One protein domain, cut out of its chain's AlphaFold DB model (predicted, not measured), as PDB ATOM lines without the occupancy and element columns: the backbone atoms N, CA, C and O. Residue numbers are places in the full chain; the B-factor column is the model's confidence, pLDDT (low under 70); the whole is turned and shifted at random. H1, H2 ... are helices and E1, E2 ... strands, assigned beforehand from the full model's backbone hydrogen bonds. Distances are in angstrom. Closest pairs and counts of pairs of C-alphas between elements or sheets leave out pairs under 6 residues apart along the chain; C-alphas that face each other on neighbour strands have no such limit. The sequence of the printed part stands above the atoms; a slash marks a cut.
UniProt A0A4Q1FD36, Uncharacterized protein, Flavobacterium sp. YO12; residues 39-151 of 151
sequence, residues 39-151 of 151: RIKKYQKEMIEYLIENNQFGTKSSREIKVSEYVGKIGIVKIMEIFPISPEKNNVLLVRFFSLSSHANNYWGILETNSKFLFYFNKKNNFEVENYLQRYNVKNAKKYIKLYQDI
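What this domain is: This is residues 39 to 151 of the 151 residues of an uncharacterized protein of Flavobacterium sp. YO12 (UniProt A0A4Q1FD36). A twisted sheet of four strands curls round H1 on one face, and the shorter H3 and H4 lie over the other face. Little H2 and the loop of residues 54 to 66 are at one end of the longest axis, the turn between E1 and E2 at the other. The 113 printed residues, with named elements in the order H1 H2 E1 E2 E3 E4 H3 H4, are of mixed class; the antiparallel sheet runs E1, E2, E3, E4. The whole is compact, with a radius of gyration of the C-alphas of 14.7 A and spans of 46 by 32 by 20 A.

How they stand to each other: Start at H1, residues 39 to 53, on the sheet of E1, residues 74 to 85, E2, residues 90 to 99, E3, residues 107 to 111, and E4, residues 116 to 120; its closest C-alphas to E4 are Met 47 and Leu 118, 6.9 A. With residues 45 to 49 alone H1 touches H2, residues 67 to 70, closest at the C-alphas of Ile 48 and Val 67, 6.4 A. The strands form a meander, each the antiparallel neighbour of the one before, in three hairpins; within hydrogen-bond range find N 80 and O 94, N 95 and O 109, and N 110 and O 117, each 2.8 A. H3, residues 127 to 133, and H4, residues 138 to 149, are on the face opposite H1, in three layers, helices on both faces of the sheet. H4, with residues 141 to 145 alone, touches H3, closest at the C-alphas of Leu 133 and Ala 141, 5.5 A, at a steep tilt of 57 degrees, opposite ways. Every O i to N i+4 pair is within range in H3, 9 of 11 in H1 and 6 of 8 in H4; H2 is too short for one.

Where its parts are: Find C-alpha 39 at (185.013, 151.569, 101.992); H1 runs 20.7 A from there. E1, which bends by 70 degrees at residue 77, and E2 each span 27.7 A, and H4 runs 17.4 A to C-alpha 149 at (191.781, 133.238, 88.334).

The domain as a whole: The two farthest C-alphas, of Ser 62 and Pro 87, are 47.6 A apart. The printed part has no cut, and the link H1 to H2 is long. Confidence is under 70 at 25 residues, among them 58 to 63 and 84 to 90.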
ATOM      1  N   ARG A  39     183.969 151.438 103.014       84.06
ATOM      2  CA  ARG A  39     185.013 151.569 101.992       84.06
ATOM      3  C   ARG A  39     184.478 151.210 100.621       84.06
ATOM      4  O   ARG A  39     184.827 151.858  99.646       84.06
ATOM      5  N   ILE A  40     183.580 150.235 100.549       83.19
ATOM      6  CA  ILE A  40     182.979 149.782  99.300       83.19
ATOM      7  C   ILE A  40     182.239 150.928  98.605       83.19
ATOM      8  O   ILE A  40     182.494 151.194  97.434       83.19
ATOM      9  N   LYS A  41     181.383 151.663  99.327       81.62
ATOM     10  CA  LYS A  41     180.644 152.807  98.761       81.62
ATOM     11  C   LYS A  41     181.573 153.943  98.342       81.62
ATOM     12  O   LYS A  41     181.402 154.509  97.266       81.62
ATOM     13  N   LYS A  42     182.570 154.258  99.177       85.94
ATOM     14  CA  LYS A  42     183.603 155.254  98.855       85.94
ATOM     15  C   LYS A  42     184.326 154.880  97.555       85.94
ATOM     16  O   LYS A  42     184.406 155.686  96.633       85.94
ATOM     17  N   TYR A  43     184.781 153.634  97.460       87.75
ATOM     18  CA  TYR A  43     185.597 153.151  96.352       87.75
ATOM     19  C   TYR A  43     184.800 152.798  95.089       87.75
ATOM     20  O   TYR A  43     185.391 152.738  94.018       87.75
ATOM     21  N   GLN A  44     183.471 152.659  95.155       86.44
ATOM     22  CA  GLN A  44     182.619 152.605  93.959       86.44
ATOM     23  C   GLN A  44     182.740 153.879  93.115       86.44
ATOM     24  O   GLN A  44     182.855 153.790  91.894       86.44
ATOM     25  N   LYS A  45     182.747 155.057  93.753       87.56
ATOM     26  CA  LYS A  45     182.937 156.333  93.049       87.56
ATOM     27  C   LYS A  45     184.318 156.397  92.397       87.56
ATOM     28  O   LYS A  45     184.439 156.732  91.227       87.56
ATOM     29  N   GLU A  46     185.338 156.004  93.145       89.50
ATOM     30  CA  GLU A  46     186.729 156.023  92.686       89.50
ATOM     31  C   GLU A  46     186.971 154.978  91.571       89.50
ATOM     32  O   GLU A  46     187.780 155.196  90.676       89.50
ATOM     33  N   MET A  47     186.212 153.874  91.551       89.69
ATOM     34  CA  MET A  47     186.193 152.927  90.430       89.69
ATOM     35  C   MET A  47     185.546 153.513  89.177       89.69
ATOM     36  O   MET A  47     186.035 153.272  88.078       89.69
ATOM     37  N   ILE A  48     184.471 154.295  89.305       87.69
ATOM     38  CA  ILE A  48     183.891 155.007  88.156       87.69
ATOM     39  C   ILE A  48     184.940 155.931  87.534       87.69
ATOM     40  O   ILE A  48     185.129 155.890  86.321       87.69
ATOM     41  N   GLU A  49     185.630 156.721  88.358       88.50
ATOM     42  CA  GLU A  49     186.711 157.616  87.920       88.50
ATOM     43  C   GLU A  49     187.800 156.829  87.177       88.50
ATOM     44  O   GLU A  49     188.098 157.132  86.023       88.50
ATOM     45  N   TYR A  50     188.278 155.728  87.764       89.38
ATOM     46  CA  TYR A  50     189.267 154.851  87.134       89.38
ATOM     47  C   TYR A  50     188.796 154.276  85.784       89.38
ATOM     48  O   TYR A  50     189.556 154.223  84.818       89.38
ATOM     49  N   LEU A  51     187.532 153.860  85.670       86.62
ATOM     50  CA  LEU A  51     186.967 153.340  84.420       86.62
ATOM     51  C   LEU A  51     186.814 154.423  83.340       86.62
ATOM     52  O   LEU A  51     186.962 154.117  82.153       86.62
ATOM     53  N   ILE A  52     186.533 155.671  83.733       84.88
ATOM     54  CA  ILE A  52     186.503 156.831  82.829       84.88
ATOM     55  C   ILE A  52     187.913 157.112  82.303       84.88
ATOM     56  O   ILE A  52     188.093 157.194  81.090       84.88
ATOM     57  N   GLU A  53     188.910 157.188  83.191       85.94
ATOM     58  CA  GLU A  53     190.321 157.403  82.831       85.94
ATOM     59  C   GLU A  53     190.837 156.331  81.862       85.94
ATOM     60  O   GLU A  53     191.578 156.624  80.927       85.94
ATOM     61  N   ASN A  54     190.378 155.089  82.033       83.56
ATOM     62  CA  ASN A  54     190.729 153.967  81.168       83.56
ATOM     63  C   ASN A  54     189.809 153.820  79.936       83.56
ATOM     64  O   ASN A  54     189.896 152.812  79.233       83.56
ATOM     65  N   ASN A  55     188.924 154.787  79.660       80.94
ATOM     66  CA  ASN A  55     188.003 154.810  78.515       80.94
ATOM     67  C   ASN A  55     187.148 153.528  78.359       80.94
ATOM     68  O   ASN A  55     186.870 153.058  77.253       80.94
ATOM     69  N   GLN A  56     186.722 152.936  79.474       81.19
ATOM     70  CA  GLN A  56     186.061 151.623  79.481       81.19
ATOM     71  C   GLN A  56     184.570 151.667  79.163       81.19
ATOM     72  O   GLN A  56     183.969 150.644  78.836       81.19
ATOM     73  N   PHE A  57     183.961 152.849  79.218       76.12
ATOM     74  CA  PHE A  57     182.554 153.033  78.875       76.12
ATOM     75  C   PHE A  57     182.317 153.232  77.370       76.12
ATOM     76  O   PHE A  57     181.182 153.459  76.962       76.12
ATOM     77  N   GLY A  58     183.363 153.171  76.535       63.34
ATOM     78  CA  GLY A  58     183.254 153.256  75.071       63.34
ATOM     79  C   GLY A  58     182.840 154.631  74.527       63.34
ATOM     80  O   GLY A  58     182.934 154.876  73.325       63.34
ATOM     81  N   THR A  59     182.428 155.558  75.388       60.50
ATOM     82  CA  THR A  59     182.092 156.929  75.023       60.50
ATOM     83  C   THR A  59     183.355 157.778  74.958       60.50
ATOM     84  O   THR A  59     183.753 158.383  75.951       60.50
ATOM     85  N   LYS A  60     183.925 157.923  73.756       54.22
ATOM     86  CA  LYS A  60     184.687 159.132  73.398       54.22
ATOM     87  C   LYS A  60     183.707 160.307  73.315       54.22
ATOM     88  O   LYS A  60     183.358 160.771  72.234       54.22
ATOM     89  N   SER A  61     183.173 160.722  74.457       53.06
ATOM     90  CA  SER A  61     182.379 161.941  74.544       53.06
ATOM     91  C   SER A  61     183.316 163.116  74.279       53.06
ATOM     92  O   SER A  61     184.345 163.247  74.932       53.06
ATOM     93  N   SER A  62     182.965 163.986  73.333       56.50
ATOM     94  CA  SER A  62     183.644 165.276  73.145       56.50
ATOM     95  C   SER A  62     183.399 166.250  74.308       56.50
ATOM     96  O   SER A  62     183.985 167.328  74.343       56.50
ATOM     97  N   ARG A  63     182.522 165.883  75.253       63.59
ATOM     98  CA  ARG A  63     182.178 166.634  76.464       63.59
ATOM     99  C   ARG A  63     182.759 165.961  77.703       63.59
ATOM    100  O   ARG A  63     182.861 164.735  77.749       63.59
ATOM    101  N   GLU A  64     183.067 166.774  78.708       73.12
ATOM    102  CA  GLU A  64     183.536 166.345  80.026       73.12
ATOM    103  C   GLU A  64     182.595 165.288  80.630       73.12
ATOM    104  O   GLU A  64     181.410 165.544  80.849       73.12
ATOM    105  N   ILE A  65     183.125 164.085  80.860       76.50
ATOM    106  CA  ILE A  65     182.380 162.966  81.436       76.50
ATOM    107  C   ILE A  65     182.269 163.191  82.945       76.50
ATOM    108  O   ILE A  65     183.280 163.280  83.640       76.50
ATOM    109  N   LYS A  66     181.041 163.258  83.472       82.81
ATOM    110  CA  LYS A  66     180.800 163.489  84.902       82.81
ATOM    111  C   LYS A  66     180.541 162.183  85.639       82.81
ATOM    112  O   LYS A  66     179.635 161.432  85.289       82.81
ATOM    113  N   VAL A  67     181.255 161.965  86.744       83.19
ATOM    114  CA  VAL A  67     181.105 160.783  87.621       83.19
ATOM    115  C   VAL A  67     179.645 160.527  88.014       83.19
ATOM    116  O   VAL A  67     179.199 159.382  88.029       83.19
ATOM    117  N   SER A  68     178.874 161.590  88.276       84.06
ATOM    118  CA  SER A  68     177.456 161.517  88.653       84.06
ATOM    119  C   SER A  68     176.577 160.774  87.641       84.06
ATOM    120  O   SER A  68     175.590 160.168  88.037       84.06
ATOM    121  N   GLU A  69     176.936 160.771  86.354       83.44
ATOM    122  CA  GLU A  69     176.169 160.111  85.282       83.44
ATOM    123  C   GLU A  69     176.305 158.579  85.291       83.44
ATOM    124  O   GLU A  69     175.570 157.867  84.594       83.44
ATOM    125  N   TYR A  70     177.257 158.068  86.072       81.44
ATOM    126  CA  TYR A  70     177.571 156.647  86.202       81.44
ATOM    127  C   TYR A  70     177.328 156.130  87.620       81.44
ATOM    128  O   TYR A  70     177.455 154.927  87.869       81.44
ATOM    129  N   VAL A  71     176.924 157.008  88.544       75.25
ATOM    130  CA  VAL A  71     176.448 156.616  89.871       75.25
ATOM    131  C   VAL A  71     175.227 155.712  89.679       75.25
ATOM    132  O   VAL A  71     174.215 156.124  89.122       75.25
ATOM    133  N   GLY A  72     175.355 154.444  90.073       74.38
ATOM    134  CA  GLY A  72     174.335 153.405  89.866       74.38
ATOM    135  C   GLY A  72     174.523 152.535  88.616       74.38
ATOM    136  O   GLY A  72     173.876 151.499  88.510       74.38
ATOM    137  N   LYS A  73     175.438 152.889  87.703       78.94
ATOM    138  CA  LYS A  73     175.827 152.021  86.574       78.94
ATOM    139  C   LYS A  73     176.923 151.030  86.951       78.94
ATOM    140  O   LYS A  73     177.056 150.002  86.299       78.94
ATOM    141  N   ILE A  74     177.686 151.320  88.003       82.31
ATOM    142  CA  ILE A  74     178.674 150.399  88.564       82.31
ATOM    143  C   ILE A  74     178.076 149.661  89.752       82.31
ATOM    144  O   ILE A  74     177.619 150.276  90.715       82.31
ATOM    145  N   GLY A  75     178.121 148.337  89.685       78.94
ATOM    146  CA  GLY A  75     177.747 147.456  90.777       78.94
ATOM    147  C   GLY A  75     178.914 146.584  91.222       78.94
ATOM    148  O   GLY A  75     180.024 146.646  90.689       78.94
ATOM    149  N   ILE A  76     178.656 145.762  92.233       81.56
ATOM    150  CA  ILE A  76     179.638 144.841  92.800       81.56
ATOM    151  C   ILE A  76     179.183 143.423  92.505       81.56
ATOM    152  O   ILE A  76     178.048 143.060  92.793       81.56
ATOM    153  N   VAL A  77     180.075 142.632  91.916       82.50
ATOM    154  CA  VAL A  77     179.831 141.217  91.612       82.50
ATOM    155  C   VAL A  77     180.210 140.342  92.797       82.50
ATOM    156  O   VAL A  77     179.556 139.342  93.071       82.50
ATOM    157  N   LYS A  78     181.323 140.671  93.458       79.81
ATOM    158  CA  LYS A  78     181.930 139.806  94.470       79.81
ATOM    159  C   LYS A  78     182.711 140.627  95.480       79.81
ATOM    160  O   LYS A  78     183.432 141.538  95.085       79.81
ATOM    161  N   ILE A  79     182.609 140.256  96.753       82.94
ATOM    162  CA  ILE A  79     183.385 140.835  97.850       82.94
ATOM    163  C   ILE A  79     183.972 139.678  98.663       82.94
ATOM    164  O   ILE A  79     183.274 138.712  98.966       82.94
ATOM    165  N   MET A  80     185.267 139.730  98.969       78.12
ATOM    166  CA  MET A  80     185.961 138.710  99.757       78.12
ATOM    167  C   MET A  80     186.982 139.366 100.678       78.12
ATOM    168  O   MET A  80     187.793 140.166 100.230       78.12
ATOM    169  N   GLU A  81     187.008 138.993 101.950       77.81
ATOM    170  CA  GLU A  81     188.113 139.359 102.834       77.81
ATOM    171  C   GLU A  81     189.329 138.473 102.528       77.81
ATOM    172  O   GLU A  81     189.216 137.246 102.525       77.81
ATOM    173  N   ILE A  82     190.480 139.081 102.226       74.19
ATOM    174  CA  ILE A  82     191.675 138.345 101.778       74.19
ATOM    175  C   ILE A  82     192.850 138.410 102.760       74.19
ATOM    176  O   ILE A  82     193.598 137.437 102.854       74.19
ATOM    177  N   PHE A  83     192.997 139.480 103.547       72.31
ATOM    178  CA  PHE A  83     194.101 139.602 104.507       72.31
ATOM    179  C   PHE A  83     193.645 140.166 105.855       72.31
ATOM    180  O   PHE A  83     193.046 141.240 105.860       72.31
ATOM    181  N   PRO A  84     194.028 139.545 106.983       61.97
ATOM    182  CA  PRO A  84     194.197 140.261 108.237       61.97
ATOM    183  C   PRO A  84     195.560 140.970 108.194       61.97
ATOM    184  O   PRO A  84     196.606 140.322 108.283       61.97
ATOM    185  N   ILE A  85     195.590 142.291 107.996       60.06
ATOM    186  CA  ILE A  85     196.836 143.046 108.191       60.06
ATOM    187  C   ILE A  85     197.034 143.172 109.700       60.06
ATOM    188  O   ILE A  85     196.132 143.633 110.391       60.06
ATOM    189  N   SER A  86     198.196 142.759 110.212       51.06
ATOM    190  CA  SER A  86     198.591 143.081 111.586       51.06
ATOM    191  C   SER A  86     198.959 144.571 111.677       51.06
ATOM    192  O   SER A  86     199.716 145.041 110.825       51.06
ATOM    193  N   PRO A  87     198.470 145.325 112.677       53.41
ATOM    194  CA  PRO A  87     197.605 144.880 113.769       53.41
ATOM    195  C   PRO A  87     196.179 144.620 113.267       53.41
ATOM    196  O   PRO A  87     195.680 145.415 112.476       53.41
ATOM    197  N   GLU A  88     195.558 143.538 113.763       54.41
ATOM    198  CA  GLU A  88     194.311 142.823 113.370       54.41
ATOM    199  C   GLU A  88     193.049 143.652 113.021       54.41
ATOM    200  O   GLU A  88     191.975 143.105 112.794       54.41
ATOM    201  N   LYS A  89     193.142 144.978 112.981       54.97
ATOM    202  CA  LYS A  89     192.064 145.920 112.683       54.97
ATOM    203  C   LYS A  89     191.957 146.298 111.205       54.97
ATOM    204  O   LYS A  89     190.969 146.920 110.825       54.97
ATOM    205  N   ASN A  90     192.937 145.949 110.370       62.28
ATOM    206  CA  ASN A  90     192.956 146.349 108.963       62.28
ATOM    207  C   ASN A  90     192.733 145.143 108.046       62.28
ATOM    208  O   ASN A  90     193.667 144.578 107.479       62.28
ATOM    209  N   ASN A  91     191.472 144.753 107.880       74.06
ATOM    210  CA  ASN A  91     191.114 143.719 106.917       74.06
ATOM    211  C   ASN A  91     191.171 144.277 105.496       74.06
ATOM    212  O   ASN A  91     190.642 145.356 105.218       74.06
ATOM    213  N   VAL A  92     191.784 143.532 104.585       83.12
ATOM    214  CA  VAL A  92     191.823 143.878 103.161       83.12
ATOM    215  C   VAL A  92     190.686 143.180 102.450       83.12
ATOM    216  O   VAL A  92     190.559 141.954 102.525       83.12
ATOM    217  N   LEU A  93     189.891 143.959 101.729       85.69
ATOM    218  CA  LEU A  93     188.807 143.443 100.912       85.69
ATOM    219  C   LEU A  93     189.245 143.347  99.462       85.69
ATOM    220  O   LEU A  93     189.857 144.254  98.910       85.69
ATOM    221  N   LEU A  94     188.870 142.250  98.838       86.25
ATOM    222  CA  LEU A  94     188.934 142.048  97.415       86.25
ATOM    223  C   LEU A  94     187.536 142.215  96.833       86.25
ATOM    224  O   LEU A  94     186.625 141.466  97.181       86.25
ATOM    225  N   VAL A  95     187.378 143.186  95.940       87.38
ATOM    226  CA  VAL A  95     186.082 143.567  95.378       87.38
ATOM    227  C   VAL A  95     186.129 143.498  93.864       87.38
ATOM    228  O   VAL A  95     186.982 144.120  93.242       87.38
ATOM    229  N   ARG A  96     185.210 142.746  93.262       87.19
ATOM    230  CA  ARG A  96     185.009 142.711  91.813       87.19
ATOM    231  C   ARG A  96     183.873 143.646  91.448       87.19
ATOM    232  O   ARG A  96     182.760 143.480  91.949       87.19
ATOM    233  N   PHE A  97     184.139 144.571  90.541       84.94
ATOM    234  CA  PHE A  97     183.143 145.504  90.037       84.94
ATOM    235  C   PHE A  97     182.610 145.027  88.687       84.94
ATOM    236  O   PHE A  97     183.296 144.331  87.936       84.94
ATOM    237  N   PHE A  98     181.374 145.404  88.389       83.69
ATOM    238  CA  PHE A  98     180.832 145.334  87.040       83.69
ATOM    239  C   PHE A  98     180.236 146.674  86.658       83.69
ATOM    240  O   PHE A  98     179.875 147.483  87.512       83.69
ATOM    241  N   SER A  99     180.090 146.863  85.358       78.31
ATOM    242  CA  SER A  99     179.465 148.033  84.781       78.31
ATOM    243  C   SER A  99     178.288 147.602  83.926       78.31
ATOM    244  O   SER A  99     178.443 146.849  82.963       78.31
ATOM    245  N   LEU A 100     177.099 148.081  84.277       71.00
ATOM    246  CA  LEU A 100     175.920 147.963  83.435       71.00
ATOM    247  C   LEU A 100     176.234 148.620  82.089       71.00
ATOM    248  O   LEU A 100     176.723 149.746  82.051       71.00
ATOM    249  N   SER A 101     175.932 147.922  80.993       65.31
ATOM    250  CA  SER A 101     176.128 148.365  79.600       65.31
ATOM    251  C   SER A 101     177.572 148.476  79.080       65.31
ATOM    252  O   SER A 101     177.767 149.005  77.990       65.31
ATOM    253  N   SER A 102     178.582 147.933  79.773       66.88
ATOM    254  CA  SER A 102     179.941 147.822  79.207       66.88
ATOM    255  C   SER A 102     180.565 146.438  79.416       66.88
ATOM    256  O   SER A 102     180.066 145.615  80.179       66.88
ATOM    257  N   HIS A 103     181.690 146.180  78.743       66.81
ATOM    258  CA  HIS A 103     182.481 144.956  78.913       66.81
ATOM    259  C   HIS A 103     183.410 144.994  80.148       66.81
ATOM    260  O   HIS A 103     184.261 144.118  80.312       66.81
ATOM    261  N   ALA A 104     183.252 145.977  81.042       66.94
ATOM    262  CA  ALA A 104     184.122 146.215  82.195       66.94
ATOM    263  C   ALA A 104     183.838 145.274  83.393       66.94
ATOM    264  O   ALA A 104     183.716 145.712  84.534       66.94
ATOM    265  N   ASN A 105     183.753 143.964  83.148       74.38
ATOM    266  CA  ASN A 105     183.406 142.950  84.161       74.38
ATOM    267  C   ASN A 105     184.626 142.323  84.857       74.38
ATOM    268  O   ASN A 105     184.485 141.475  85.742       74.38
ATOM    269  N   ASN A 106     185.832 142.692  84.429       81.44
ATOM    270  CA  ASN A 106     187.091 142.155  84.947       81.44
ATOM    271  C   ASN A 106     187.878 143.192  85.753       81.44
ATOM    272  O   ASN A 106     189.074 143.023  85.964       81.44
ATOM    273  N   TYR A 107     187.219 144.255  86.214       86.94
ATOM    274  CA  TYR A 107     187.836 145.239  87.091       86.94
ATOM    275  C   TYR A 107     187.707 144.825  88.551       86.94
ATOM    276  O   TYR A 107     186.642 144.413  89.022       86.94
ATOM    277  N   TRP A 108     188.813 144.950  89.269       89.00
ATOM    278  CA  TRP A 108     188.934 144.584  90.668       89.00
ATOM    279  C   TRP A 108     189.490 145.742  91.484       89.00
ATOM    280  O   TRP A 108     190.167 146.625  90.964       89.00
ATOM    281  N   GLY A 109     189.200 145.714  92.779       89.88
ATOM    282  CA  GLY A 109     189.783 146.582  93.781       89.88
ATOM    283  C   GLY A 109     190.298 145.774  94.966       89.88
ATOM    284  O   GLY A 109     189.569 144.951  95.516       89.88
ATOM    285  N   ILE A 110     191.535 146.034  95.377       89.25
ATOM    286  CA  ILE A 110     192.061 145.659  96.692       89.25
ATOM    287  C   ILE A 110     191.855 146.869  97.600       89.25
ATOM    288  O   ILE A 110     192.468 147.913  97.387       89.25
ATOM    289  N   LEU A 111     190.952 146.757  98.569       89.00
ATOM    290  CA  LEU A 111     190.496 147.856  99.413       89.00
ATOM    291  C   LEU A 111     191.036 147.676 100.833       89.00
ATOM    292  O   LEU A 111     190.718 146.713 101.533       89.00
ATOM    293  N   GLU A 112     191.845 148.632 101.263       86.69
ATOM    294  CA  GLU A 112     192.405 148.740 102.606       86.69
ATOM    295  C   GLU A 112     191.709 149.868 103.368       86.69
ATOM    296  O   GLU A 112     190.942 150.641 102.802       86.69
ATOM    297  N   THR A 113     191.950 149.980 104.674       82.00
ATOM    298  CA  THR A 113     191.318 151.014 105.515       82.00
ATOM    299  C   THR A 113     191.553 152.431 104.983       82.00
ATOM    300  O   THR A 113     190.626 153.236 104.914       82.00
ATOM    301  N   ASN A 114     192.786 152.708 104.552       82.12
ATOM    302  CA  ASN A 114     193.236 154.043 104.145       82.12
ATOM    303  C   ASN A 114     193.696 154.108 102.683       82.12
ATOM    304  O   ASN A 114     194.235 155.119 102.244       82.12
ATOM    305  N   SER A 115     193.538 153.021 101.934       85.00
ATOM    306  CA  SER A 115     194.230 152.804 100.668       85.00
ATOM    307  C   SER A 115     193.393 151.899  99.769       85.00
ATOM    308  O   SER A 115     192.529 151.159 100.232       85.00
ATOM    309  N   LYS A 116     193.630 151.987  98.465       89.50
ATOM    310  CA  LYS A 116     192.977 151.158  97.459       89.50
ATOM    311  C   LYS A 116     193.956 150.872  96.334       89.50
ATOM    312  O   LYS A 116     194.840 151.682  96.058       89.50
ATOM    313  N   PHE A 117     193.719 149.785  95.626       90.25
ATOM    314  CA  PHE A 117     194.356 149.520  94.350       90.25
ATOM    315  C   PHE A 117     193.340 148.931  93.397       90.25
ATOM    316  O   PHE A 117     192.797 147.858  93.651       90.25
ATOM    317  N   LEU A 118     193.041 149.689  92.346       90.81
ATOM    318  CA  LEU A 118     192.065 149.341  91.325       90.81
ATOM    319  C   LEU A 118     192.812 148.910  90.068       90.81
ATOM    320  O   LEU A 118     193.782 149.559  89.690       90.81
ATOM    321  N   PHE A 119     192.374 147.823  89.443       87.88
ATOM    322  CA  PHE A 119     193.054 147.274  88.275       87.88
ATOM    323  C   PHE A 119     192.125 146.440  87.398       87.88
ATOM    324  O   PHE A 119     191.106 145.907  87.846       87.88
ATOM    325  N   TYR A 120     192.519 146.286  86.136       86.62
ATOM    326  CA  TYR A 120     191.934 145.304  85.232       86.62
ATOM    327  C   TYR A 120     192.630 143.955  85.402       86.62
ATOM    328  O   TYR A 120     193.840 143.841  85.212       86.62
ATOM    329  N   PHE A 121     191.878 142.908  85.726       82.56
ATOM    330  CA  PHE A 121     192.438 141.568  85.820       82.56
ATOM    331  C   PHE A 121     192.426 140.865  84.459       82.56
ATOM    332  O   PHE A 121     191.370 140.589  83.887       82.56
ATOM    333  N   ASN A 122     193.615 140.516  83.965       78.19
ATOM    334  CA  ASN A 122     193.802 139.727  82.754       78.19
ATOM    335  C   ASN A 122     194.754 138.563  83.032       78.19
ATOM    336  O   ASN A 122     195.913 138.796  83.367       78.19
ATOM    337  N   LYS A 123     194.307 137.320  82.785       70.31
ATOM    338  CA  LYS A 123     195.118 136.097  82.961       70.31
ATOM    339  C   LYS A 123     196.477 136.158  82.244       70.31
ATOM    340  O   LYS A 123     197.397 135.462  82.657       70.31
ATOM    341  N   LYS A 124     196.607 136.974  81.190       70.00
ATOM    342  CA  LYS A 124     197.838 137.137  80.402       70.00
ATOM    343  C   LYS A 124     198.847 138.142  80.987       70.00
ATOM    344  O   LYS A 124     199.958 138.183  80.477       70.00
ATOM    345  N   ASN A 125     198.496 138.951  81.998       61.56
ATOM    346  CA  ASN A 125     199.350 140.058  82.463       61.56
ATOM    347  C   ASN A 125     199.246 140.327  83.987       61.56
ATOM    348  O   ASN A 125     198.875 141.415  84.414       61.56
ATOM    349  N   ASN A 126     199.557 139.326  84.824       74.56
ATOM    350  CA  ASN A 126     199.367 139.382  86.292       74.56
ATOM    351  C   ASN A 126     200.438 140.179  87.069       74.56
ATOM    352  O   ASN A 126     200.354 140.274  88.294       74.56
ATOM    353  N   PHE A 127     201.445 140.732  86.390       78.12
ATOM    354  CA  PHE A 127     202.658 141.257  87.027       78.12
ATOM    355  C   PHE A 127     202.401 142.434  87.982       78.12
ATOM    356  O   PHE A 127     202.992 142.517  89.054       78.12
ATOM    357  N   GLU A 128     201.484 143.333  87.624       79.81
ATOM    358  CA  GLU A 128     201.180 144.519  88.431       79.81
ATOM    359  C   GLU A 128     200.519 144.150  89.769       79.81
ATOM    360  O   GLU A 128     200.909 144.633  90.832       79.81
ATOM    361  N   VAL A 129     199.570 143.212  89.722       81.12
ATOM    362  CA  VAL A 129     198.879 142.682  90.904       81.12
ATOM    363  C   VAL A 129     199.852 141.896  91.774       81.12
ATOM    364  O   VAL A 129     199.847 142.044  92.992       81.12
ATOM    365  N   GLU A 130     200.713 141.086  91.159       79.06
ATOM    366  CA  GLU A 130     201.779 140.359  91.848       79.06
ATOM    367  C   GLU A 130     202.687 141.301  92.637       79.06
ATOM    368  O   GLU A 130     202.869 141.096  93.837       79.06
ATOM    369  N   ASN A 131     203.191 142.357  91.998       83.38
ATOM    370  CA  ASN A 131     204.048 143.345  92.649       83.38
ATOM    371  C   ASN A 131     203.327 144.081  93.778       83.38
ATOM    372  O   ASN A 131     203.882 144.228  94.865       83.38
ATOM    373  N   TYR A 132     202.075 144.491  93.566       83.69
ATOM    374  CA  TYR A 132     201.294 145.132  94.621       83.69
ATOM    375  C   TYR A 132     201.095 144.206  95.828       83.69
ATOM    376  O   TYR A 132     201.179 144.635  96.980       83.69
ATOM    377  N   LEU A 133     200.869 142.914  95.581       79.38
ATOM    378  CA  LEU A 133     200.662 141.923  96.628       79.38
ATOM    379  C   LEU A 133     201.950 141.502  97.345       79.38
ATOM    380  O   LEU A 133     201.829 140.972  98.444       79.38
ATOM    381  N   GLN A 134     203.151 141.754  96.805       78.88
ATOM    382  CA  GLN A 134     204.435 141.422  97.457       78.88
ATOM    383  C   GLN A 134     204.663 142.160  98.780       78.88
ATOM    384  O   GLN A 134     205.395 141.666  99.638       78.88
ATOM    385  N   ARG A 135     204.023 143.321  98.979       79.81
ATOM    386  CA  ARG A 135     204.042 144.016 100.279       79.81
ATOM    387  C   ARG A 135     203.385 143.187 101.386       79.81
ATOM    388  O   ARG A 135     203.637 143.397 102.568       79.81
ATOM    389  N   TYR A 136     202.530 142.247 100.992       72.62
ATOM    390  CA  TYR A 136     202.011 141.194 101.841       72.62
ATOM    391  C   TYR A 136     202.858 139.940 101.613       72.62
ATOM    392  O   TYR A 136     203.299 139.673 100.502       72.62
ATOM    393  N   ASN A 137     203.098 139.149 102.660       69.44
ATOM    394  CA  ASN A 137     203.960 137.963 102.594       69.44
ATOM    395  C   ASN A 137     203.785 137.150 101.283       69.44
ATOM    396  O   ASN A 137     202.693 136.649 100.990       69.44
ATOM    397  N   VAL A 138     204.886 136.987 100.536       63.47
ATOM    398  CA  VAL A 138     204.962 136.368  99.195       63.47
ATOM    399  C   VAL A 138     204.284 134.993  99.128       63.47
ATOM    400  O   VAL A 138     203.670 134.648  98.115       63.47
ATOM    401  N   LYS A 139     204.335 134.207 100.214       69.38
ATOM    402  CA  LYS A 139     203.693 132.882 100.280       69.38
ATOM    403  C   LYS A 139     202.177 132.972 100.094       69.38
ATOM    404  O   LYS A 139     201.585 132.124  99.428       69.38
ATOM    405  N   ASN A 140     201.555 134.002 100.661       69.00
ATOM    406  CA  ASN A 140     200.116 134.180 100.571       69.00
ATOM    407  C   ASN A 140     199.729 134.898  99.264       69.00
ATOM    408  O   ASN A 140     198.706 134.546  98.684       69.00
ATOM    409  N   ALA A 141     200.575 135.794  98.728       67.56
ATOM    410  CA  ALA A 141     200.346 136.503  97.456       67.56
ATOM    411  C   ALA A 141     199.920 135.567  96.304       67.56
ATOM    412  O   ALA A 141     198.878 135.786  95.684       67.56
ATOM    413  N   LYS A 142     200.650 134.461  96.087       70.06
ATOM    414  CA  LYS A 142     200.317 133.443  95.066       70.06
ATOM    415  C   LYS A 142     198.930 132.826  95.256       70.06
ATOM    416  O   LYS A 142     198.197 132.631  94.289       70.06
ATOM    417  N   LYS A 143     198.558 132.528  96.505       73.00
ATOM    418  CA  LYS A 143     197.237 131.977  96.837       73.00
ATOM    419  C   LYS A 143     196.127 132.960  96.469       73.00
ATOM    420  O   LYS A 143     195.094 132.532  95.969       73.00
ATOM    421  N   TYR A 144     196.340 134.258  96.676       70.88
ATOM    422  CA  TYR A 144     195.344 135.267  96.323       70.88
ATOM    423  C   TYR A 144     195.238 135.476  94.827       70.88
ATOM    424  O   TYR A 144     194.118 135.549  94.348       70.88
ATOM    425  N   ILE A 145     196.351 135.484  94.084       73.25
ATOM    426  CA  ILE A 145     196.342 135.548  92.608       73.25
ATOM    427  C   ILE A 145     195.443 134.453  92.026       73.25
ATOM    428  O   ILE A 145     194.622 134.719  91.150       73.25
ATOM    429  N   LYS A 146     195.514 133.247  92.597       75.56
ATOM    430  CA  LYS A 146     194.628 132.143  92.229       75.56
ATOM    431  C   LYS A 146     193.138 132.459  92.463       75.56
ATOM    432  O   LYS A 146     192.317 132.118  91.620       75.56
ATOM    433  N   LEU A 147     192.776 133.190  93.525       73.06
ATOM    434  CA  LEU A 147     191.382 133.611  93.770       73.06
ATOM    435  C   LEU A 147     190.824 134.543  92.686       73.06
ATOM    436  O   LEU A 147     189.613 134.546  92.470       73.06
ATOM    437  N   TYR A 148     191.674 135.326  92.014       73.56
ATOM    438  CA  TYR A 148     191.255 136.128  90.858       73.56
ATOM    439  C   TYR A 148     191.050 135.260  89.605       73.56
ATOM    440  O   TYR A 148     190.268 135.628  88.732       73.56
ATOM    441  N   GLN A 149     191.756 134.125  89.507       71.44
ATOM    442  CA  GLN A 149     191.781 133.238  88.334       71.44
ATOM    443  C   GLN A 149     190.703 132.146  88.339       71.44
ATOM    444  O   GLN A 149     190.265 131.753  87.252       71.44
ATOM    445  N   ASP A 150     190.316 131.658  89.522       64.00
ATOM    446  CA  ASP A 150     189.377 130.544  89.747       64.00
ATOM    447  C   ASP A 150     187.889 130.945  89.555       64.00
ATOM    448  O   ASP A 150     186.999 130.373  90.185       64.00
ATOM    449  N   ILE A 151     187.596 131.948  88.713       57.16
ATOM    450  CA  ILE A 151     186.234 132.446  88.421       57.16
ATOM    451  C   ILE A 151     186.018 132.556  86.914       57.16
ATOM    452  O   ILE A 151     186.923 133.081  86.223       57.16
TER     453      ILE A 151